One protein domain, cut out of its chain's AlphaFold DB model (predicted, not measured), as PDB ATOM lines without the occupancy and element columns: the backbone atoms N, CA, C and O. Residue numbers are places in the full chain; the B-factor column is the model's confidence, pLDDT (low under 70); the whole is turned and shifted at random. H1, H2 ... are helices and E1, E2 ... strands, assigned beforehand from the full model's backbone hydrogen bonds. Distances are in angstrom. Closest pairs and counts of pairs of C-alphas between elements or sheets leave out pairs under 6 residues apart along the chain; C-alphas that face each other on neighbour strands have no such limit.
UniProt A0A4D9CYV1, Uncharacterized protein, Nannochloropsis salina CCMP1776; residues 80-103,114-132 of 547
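What this domain is: This is residues 80 to 103 and 114 to 132 of the 547 residues of an uncharacterized protein of Nannochloropsis salina CCMP1776 (UniProt A0A4D9CYV1). A short two-stranded hairpin, E1 and E2, has one helix, H1, packed alongside it, with its residues 116 to 126 near both strands. Much of the rest is loop: the turn between the strands, the stretch after E2 that runs to a cut, and a short tail after the helix. The printed part has 43 residues, with two named strands and then one named helix along it; the two-stranded sheet, order E1 - E2, is antiparallel. The class is mixed, helices and strands, with under half of the residues in named elements. The whole is compact, with a radius of gyration of the C-alphas of 9.3 A and spans of 28 by 25 by 16 A.

How they stand to each other: E1, residues 81 to 83, and E2, residues 90 to 92, form an antiparallel hairpin, at 147 degrees between their directions. C-alphas 83 and 90 face each other at 4.0 A. N 82 and O 91 are within hydrogen-bond range at 2.8 A, as are N 91 and O 82 at 2.9 A. H1, residues 116 to 127, has 9 pairs of C-alphas within 8 A of E2; the closest are those of Ser 90 and Lys 116, 5.4 A apart. The closest C-alphas of E1 and H1 are those of Ala 81 and Ala 119, also 5.4 A apart. In H1 every O i to N i+4 pair is within hydrogen-bond range.

Where its parts are: E1 begins at C-alpha 81 (41.372, -2.028, -45.808) and is 6.5 A long. E2 is 7.1 A long. H1 runs 15.8 A, from C-alpha 116 (35.633, -2.594, -48.518) to C-alpha 127 (43.550, 6.979, -38.746).

The domain as a whole: The C-alphas farthest apart, of Ala 86 and Gly 128, are 28.1 A apart. Residues 104 to 113 are not printed, and C-alphas 103 and 114 are 15.4 A apart across this cut, which lies in the link from E2 to H1. The link from E1 to E2 is short. The mean pLDDT of the printed part is 85.2; residues 101 to 103 are under 70.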
ATOM      1  N   CYS A  80      44.833   0.279 -46.695       85.56
ATOM      2  CA  CYS A  80      44.612   0.039 -45.268       85.56
ATOM      3  C   CYS A  80      43.286  -0.694 -44.952       85.56
ATOM      4  O   CYS A  80      42.996  -0.914 -43.777       85.56
ATOM      5  N   ALA A  81      42.495  -1.102 -45.953       90.56
ATOM      6  CA  ALA A  81      41.372  -2.028 -45.808       90.56
ATOM      7  C   ALA A  81      41.707  -3.376 -46.471       90.56
ATOM      8  O   ALA A  81      41.699  -3.494 -47.695       90.56
ATOM      9  N   VAL A  82      41.983  -4.396 -45.658       90.81
ATOM     10  CA  VAL A  82      42.416  -5.719 -46.122       90.81
ATOM     11  C   VAL A  82      41.211  -6.653 -46.201       90.81
ATOM     12  O   VAL A  82      40.541  -6.902 -45.199       90.81
ATOM     13  N   THR A  83      40.932  -7.188 -47.387       92.25
ATOM     14  CA  THR A  83      39.828  -8.131 -47.614       92.25
ATOM     15  C   THR A  83      40.329  -9.570 -47.545       92.25
ATOM     16  O   THR A  83      41.280  -9.944 -48.229       92.25
ATOM     17  N   CYS A  84      39.693 -10.407 -46.723       93.25
ATOM     18  CA  CYS A  84      40.050 -11.818 -46.643       93.25
ATOM     19  C   CYS A  84      39.540 -12.563 -47.883       93.25
ATOM     20  O   CYS A  84      38.336 -12.612 -48.121       93.25
ATOM     21  N   ARG A  85      40.436 -13.208 -48.638       93.19
ATOM     22  CA  ARG A  85      40.059 -13.991 -49.831       93.19
ATOM     23  C   ARG A  85      39.182 -15.209 -49.524       93.19
ATOM     24  O   ARG A  85      38.430 -15.624 -50.394       93.19
ATOM     25  N   ALA A  86      39.268 -15.770 -48.315       94.25
ATOM     26  CA  ALA A  86      38.525 -16.974 -47.940       94.25
ATOM     27  C   ALA A  86      37.069 -16.687 -47.523       94.25
ATOM     28  O   ALA A  86      36.174 -17.421 -47.921       94.25
ATOM     29  N   CYS A  87      36.819 -15.627 -46.740       93.88
ATOM     30  CA  CYS A  87      35.469 -15.290 -46.256       93.88
ATOM     31  C   CYS A  87      34.868 -14.003 -46.851       93.88
ATOM     32  O   CYS A  87      33.742 -13.652 -46.511       93.88
ATOM     33  N   GLY A  88      35.601 -13.265 -47.688       91.94
ATOM     34  CA  GLY A  88      35.152 -12.015 -48.317       91.94
ATOM     35  C   GLY A  88      35.056 -10.796 -47.387       91.94
ATOM     36  O   GLY A  88      34.882  -9.679 -47.867       91.94
ATOM     37  N   ILE A  89      35.192 -10.974 -46.069       92.06
ATOM     38  CA  ILE A  89      35.069  -9.884 -45.091       92.06
ATOM     39  C   ILE A  89      36.275  -8.945 -45.196       92.06
ATOM     40  O   ILE A  89      37.430  -9.388 -45.232       92.06
ATOM     41  N   SER A  90      36.004  -7.640 -45.218       92.31
ATOM     42  CA  SER A  90      37.028  -6.591 -45.156       92.31
ATOM     43  C   SER A  90      37.306  -6.158 -43.717       92.31
ATOM     44  O   SER A  90      36.388  -6.031 -42.913       92.31
ATOM     45  N   PHE A  91      38.572  -5.904 -43.396       91.62
ATOM     46  CA  PHE A  91      39.050  -5.493 -42.072       91.62
ATOM     47  C   PHE A  91      39.930  -4.248 -42.194       91.62
ATOM     48  O   PHE A  91      40.558  -4.020 -43.229       91.62
ATOM     49  N   CYS A  92      40.036  -3.457 -41.128       90.31
ATOM     50  CA  CYS A  92      41.078  -2.436 -41.045       90.31
ATOM     51  C   CYS A  92      42.454  -3.112 -40.912       90.31
ATOM     52  O   CYS A  92      42.703  -3.809 -39.935       90.31
ATOM     53  N   GLY A  93      43.373  -2.879 -41.849       87.31
ATOM     54  CA  GLY A  93      44.718  -3.476 -41.859       87.31
ATOM     55  C   GLY A  93      45.666  -2.988 -40.757       87.31
ATOM     56  O   GLY A  93      46.797  -3.458 -40.686       87.31
ATOM     57  N   LEU A  94      45.227  -2.036 -39.924       85.44
ATOM     58  CA  LEU A  94      46.002  -1.469 -38.815       85.44
ATOM     59  C   LEU A  94      45.564  -2.031 -37.454       85.44
ATOM     60  O   LEU A  94      46.408  -2.397 -36.644       85.44
ATOM     61  N   CYS A  95      44.254  -2.124 -37.202       84.94
ATOM     62  CA  CYS A  95      43.698  -2.629 -35.938       84.94
ATOM     63  C   CYS A  95      43.046  -4.020 -36.051       84.94
ATOM     64  O   CYS A  95      42.605  -4.572 -35.046       84.94
ATOM     65  N   MET A  96      42.953  -4.576 -37.264       88.00
ATOM     66  CA  MET A  96      42.328  -5.864 -37.608       88.00
ATOM     67  C   MET A  96      40.837  -5.990 -37.243       88.00
ATOM     68  O   MET A  96      40.262  -7.071 -37.367       88.00
ATOM     69  N   MET A  97      40.182  -4.896 -36.842       88.56
ATOM     70  CA  MET A  97      38.751  -4.892 -36.539       88.56
ATOM     71  C   MET A  97      37.905  -4.898 -37.825       88.56
ATOM     72  O   MET A  97      38.265  -4.225 -38.801       88.56
ATOM     73  N   PRO A  98      36.770  -5.623 -37.840       88.75
ATOM     74  CA  PRO A  98      35.788  -5.503 -38.906       88.75
ATOM     75  C   PRO A  98      35.104  -4.125 -38.844       88.75
ATOM     76  O   PRO A  98      34.931  -3.551 -37.758       88.75
ATOM     77  N   PRO A  99      34.676  -3.573 -39.989       78.50
ATOM     78  CA  PRO A  99      33.866  -2.370 -40.004       78.50
ATOM     79  C   PRO A  99      32.520  -2.604 -39.319       78.50
ATOM     80  O   PRO A  99      32.031  -3.723 -39.216       78.50
ATOM     81  N   GLY A 100      31.932  -1.531 -38.789       75.38
ATOM     82  CA  GLY A 100      30.722  -1.637 -37.968       75.38
ATOM     83  C   GLY A 100      30.965  -2.147 -36.542       75.38
ATOM     84  O   GLY A 100      30.012  -2.181 -35.769       75.38
ATOM     85  N   GLY A 101      32.218  -2.442 -36.160       61.94
ATOM     86  CA  GLY A 101      32.663  -2.889 -34.831       61.94
ATOM     87  C   GLY A 101      32.468  -1.904 -33.665       61.94
ATOM     88  O   GLY A 101      33.349  -1.753 -32.822       61.94
ATOM     89  N   LYS A 102      31.303  -1.258 -33.553       55.94
ATOM     90  CA  LYS A 102      30.779  -0.871 -32.240       55.94
ATOM     91  C   LYS A 102      30.356  -2.167 -31.556       55.94
ATOM     92  O   LYS A 102      29.495  -2.866 -32.083       55.94
ATOM     93  N   SER A 103      30.917  -2.464 -30.385       51.38
ATOM     94  CA  SER A 103      30.499  -3.597 -29.542       51.38
ATOM     95  C   SER A 103      29.077  -3.392 -29.000       51.38
ATOM     96  O   SER A 103      28.876  -3.117 -27.817       51.38
ATOM     97  N   THR A 114      29.880  -5.698 -44.747       76.31
ATOM     98  CA  THR A 114      31.223  -6.319 -44.680       76.31
ATOM     99  C   THR A 114      32.143  -5.851 -45.817       76.31
ATOM    100  O   THR A 114      33.211  -6.428 -46.061       76.31
ATOM    101  N   THR A 115      31.719  -4.806 -46.532       86.12
ATOM    102  CA  THR A 115      32.314  -4.322 -47.769       86.12
ATOM    103  C   THR A 115      33.599  -3.535 -47.521       86.12
ATOM    104  O   THR A 115      33.900  -3.074 -46.411       86.12
ATOM    105  N   LYS A 116      34.380  -3.349 -48.591       85.62
ATOM    106  CA  LYS A 116      35.633  -2.594 -48.518       85.62
ATOM    107  C   LYS A 116      35.375  -1.114 -48.198       85.62
ATOM    108  O   LYS A 116      36.181  -0.513 -47.495       85.62
ATOM    109  N   GLU A 117      34.238  -0.539 -48.606       86.31
ATOM    110  CA  GLU A 117      33.832   0.835 -48.257       86.31
ATOM    111  C   GLU A 117      33.639   1.037 -46.750       86.31
ATOM    112  O   GLU A 117      34.049   2.065 -46.210       86.31
ATOM    113  N   ALA A 118      33.057   0.064 -46.051       85.94
ATOM    114  CA  ALA A 118      32.856   0.176 -44.613       85.94
ATOM    115  C   ALA A 118      34.202   0.090 -43.860       85.94
ATOM    116  O   ALA A 118      34.450   0.856 -42.922       85.94
ATOM    117  N   ALA A 119      35.118  -0.777 -44.313       85.75
ATOM    118  CA  ALA A 119      36.486  -0.856 -43.788       85.75
ATOM    119  C   ALA A 119      37.282   0.432 -44.074       85.75
ATOM    120  O   ALA A 119      37.928   0.970 -43.174       85.75
ATOM    121  N   HIS A 120      37.157   0.992 -45.282       86.00
ATOM    122  CA  HIS A 120      37.666   2.320 -45.637       86.00
ATOM    123  C   HIS A 120      37.134   3.418 -44.699       86.00
ATOM    124  O   HIS A 120      37.912   4.246 -44.224       86.00
ATOM    125  N   ALA A 121      35.834   3.421 -44.389       85.81
ATOM    126  CA  ALA A 121      35.233   4.407 -43.492       85.81
ATOM    127  C   ALA A 121      35.802   4.315 -42.064       85.81
ATOM    128  O   ALA A 121      36.125   5.346 -41.474       85.81
ATOM    129  N   HIS A 122      36.003   3.102 -41.532       85.12
ATOM    130  CA  HIS A 122      36.683   2.905 -40.245       85.12
ATOM    131  C   HIS A 122      38.126   3.435 -40.278       85.12
ATOM    132  O   HIS A 122      38.537   4.170 -39.382       85.12
ATOM    133  N   VAL A 123      38.880   3.107 -41.331       86.62
ATOM    134  CA  VAL A 123      40.263   3.567 -41.520       86.62
ATOM    135  C   VAL A 123      40.352   5.097 -41.550       86.62
ATOM    136  O   VAL A 123      41.195   5.672 -40.862       86.62
ATOM    137  N   ILE A 124      39.461   5.777 -42.283       87.94
ATOM    138  CA  ILE A 124      39.395   7.248 -42.301       87.94
ATOM    139  C   ILE A 124      39.043   7.789 -40.913       87.94
ATOM    140  O   ILE A 124      39.705   8.710 -40.442       87.94
ATOM    141  N   ALA A 125      38.029   7.225 -40.255       85.56
ATOM    142  CA  ALA A 125      37.542   7.724 -38.971       85.56
ATOM    143  C   ALA A 125      38.572   7.586 -37.836       85.56
ATOM    144  O   ALA A 125      38.650   8.465 -36.981       85.56
ATOM    145  N   VAL A 126      39.358   6.503 -37.825       84.44
ATOM    146  CA  VAL A 126      40.335   6.216 -36.757       84.44
ATOM    147  C   VAL A 126      41.734   6.747 -37.082       84.44
ATOM    148  O   VAL A 126      42.424   7.230 -36.186       84.44
ATOM    149  N   HIS A 127      42.167   6.682 -38.346       85.19
ATOM    150  CA  HIS A 127      43.550   6.979 -38.746       85.19
ATOM    151  C   HIS A 127      43.692   8.185 -39.692       85.19
ATOM    152  O   HIS A 127      44.813   8.582 -40.005       85.19
ATOM    153  N   GLY A 128      42.589   8.775 -40.166       89.69
ATOM    154  CA  GLY A 128      42.581   9.994 -40.988       89.69
ATOM    155  C   GLY A 128      43.057   9.838 -42.439       89.69
ATOM    156  O   GLY A 128      43.041  10.816 -43.185       89.69
ATOM    157  N   ARG A 129      43.483   8.640 -42.870       87.75
ATOM    158  CA  ARG A 129      44.057   8.380 -44.206       87.75
ATOM    159  C   ARG A 129      43.749   6.961 -44.693       87.75
ATOM    160  O   ARG A 129      43.954   6.013 -43.951       87.75
ATOM    161  N   LEU A 130      43.292   6.820 -45.944       85.31
ATOM    162  CA  LEU A 130      43.028   5.518 -46.593       85.31
ATOM    163  C   LEU A 130      44.281   4.813 -47.103       85.31
ATOM    164  O   LEU A 130      44.364   3.587 -47.093       85.31
ATOM    165  N   PHE A 131      45.206   5.614 -47.620       85.25
ATOM    166  CA  PHE A 131      46.434   5.166 -48.246       85.25
ATOM    167  C   PHE A 131      47.594   5.554 -47.345       85.25
ATOM    168  O   PHE A 131      47.644   6.663 -46.802       85.25
ATOM    169  N   MET A 132      48.527   4.629 -47.201       84.19
ATOM    170  CA  MET A 132      49.779   4.820 -46.488       84.19
ATOM    171  C   MET A 132      50.920   4.398 -47.412       84.19
ATOM    172  O   MET A 132      50.712   3.650 -48.366       84.19
TER     173      MET A 132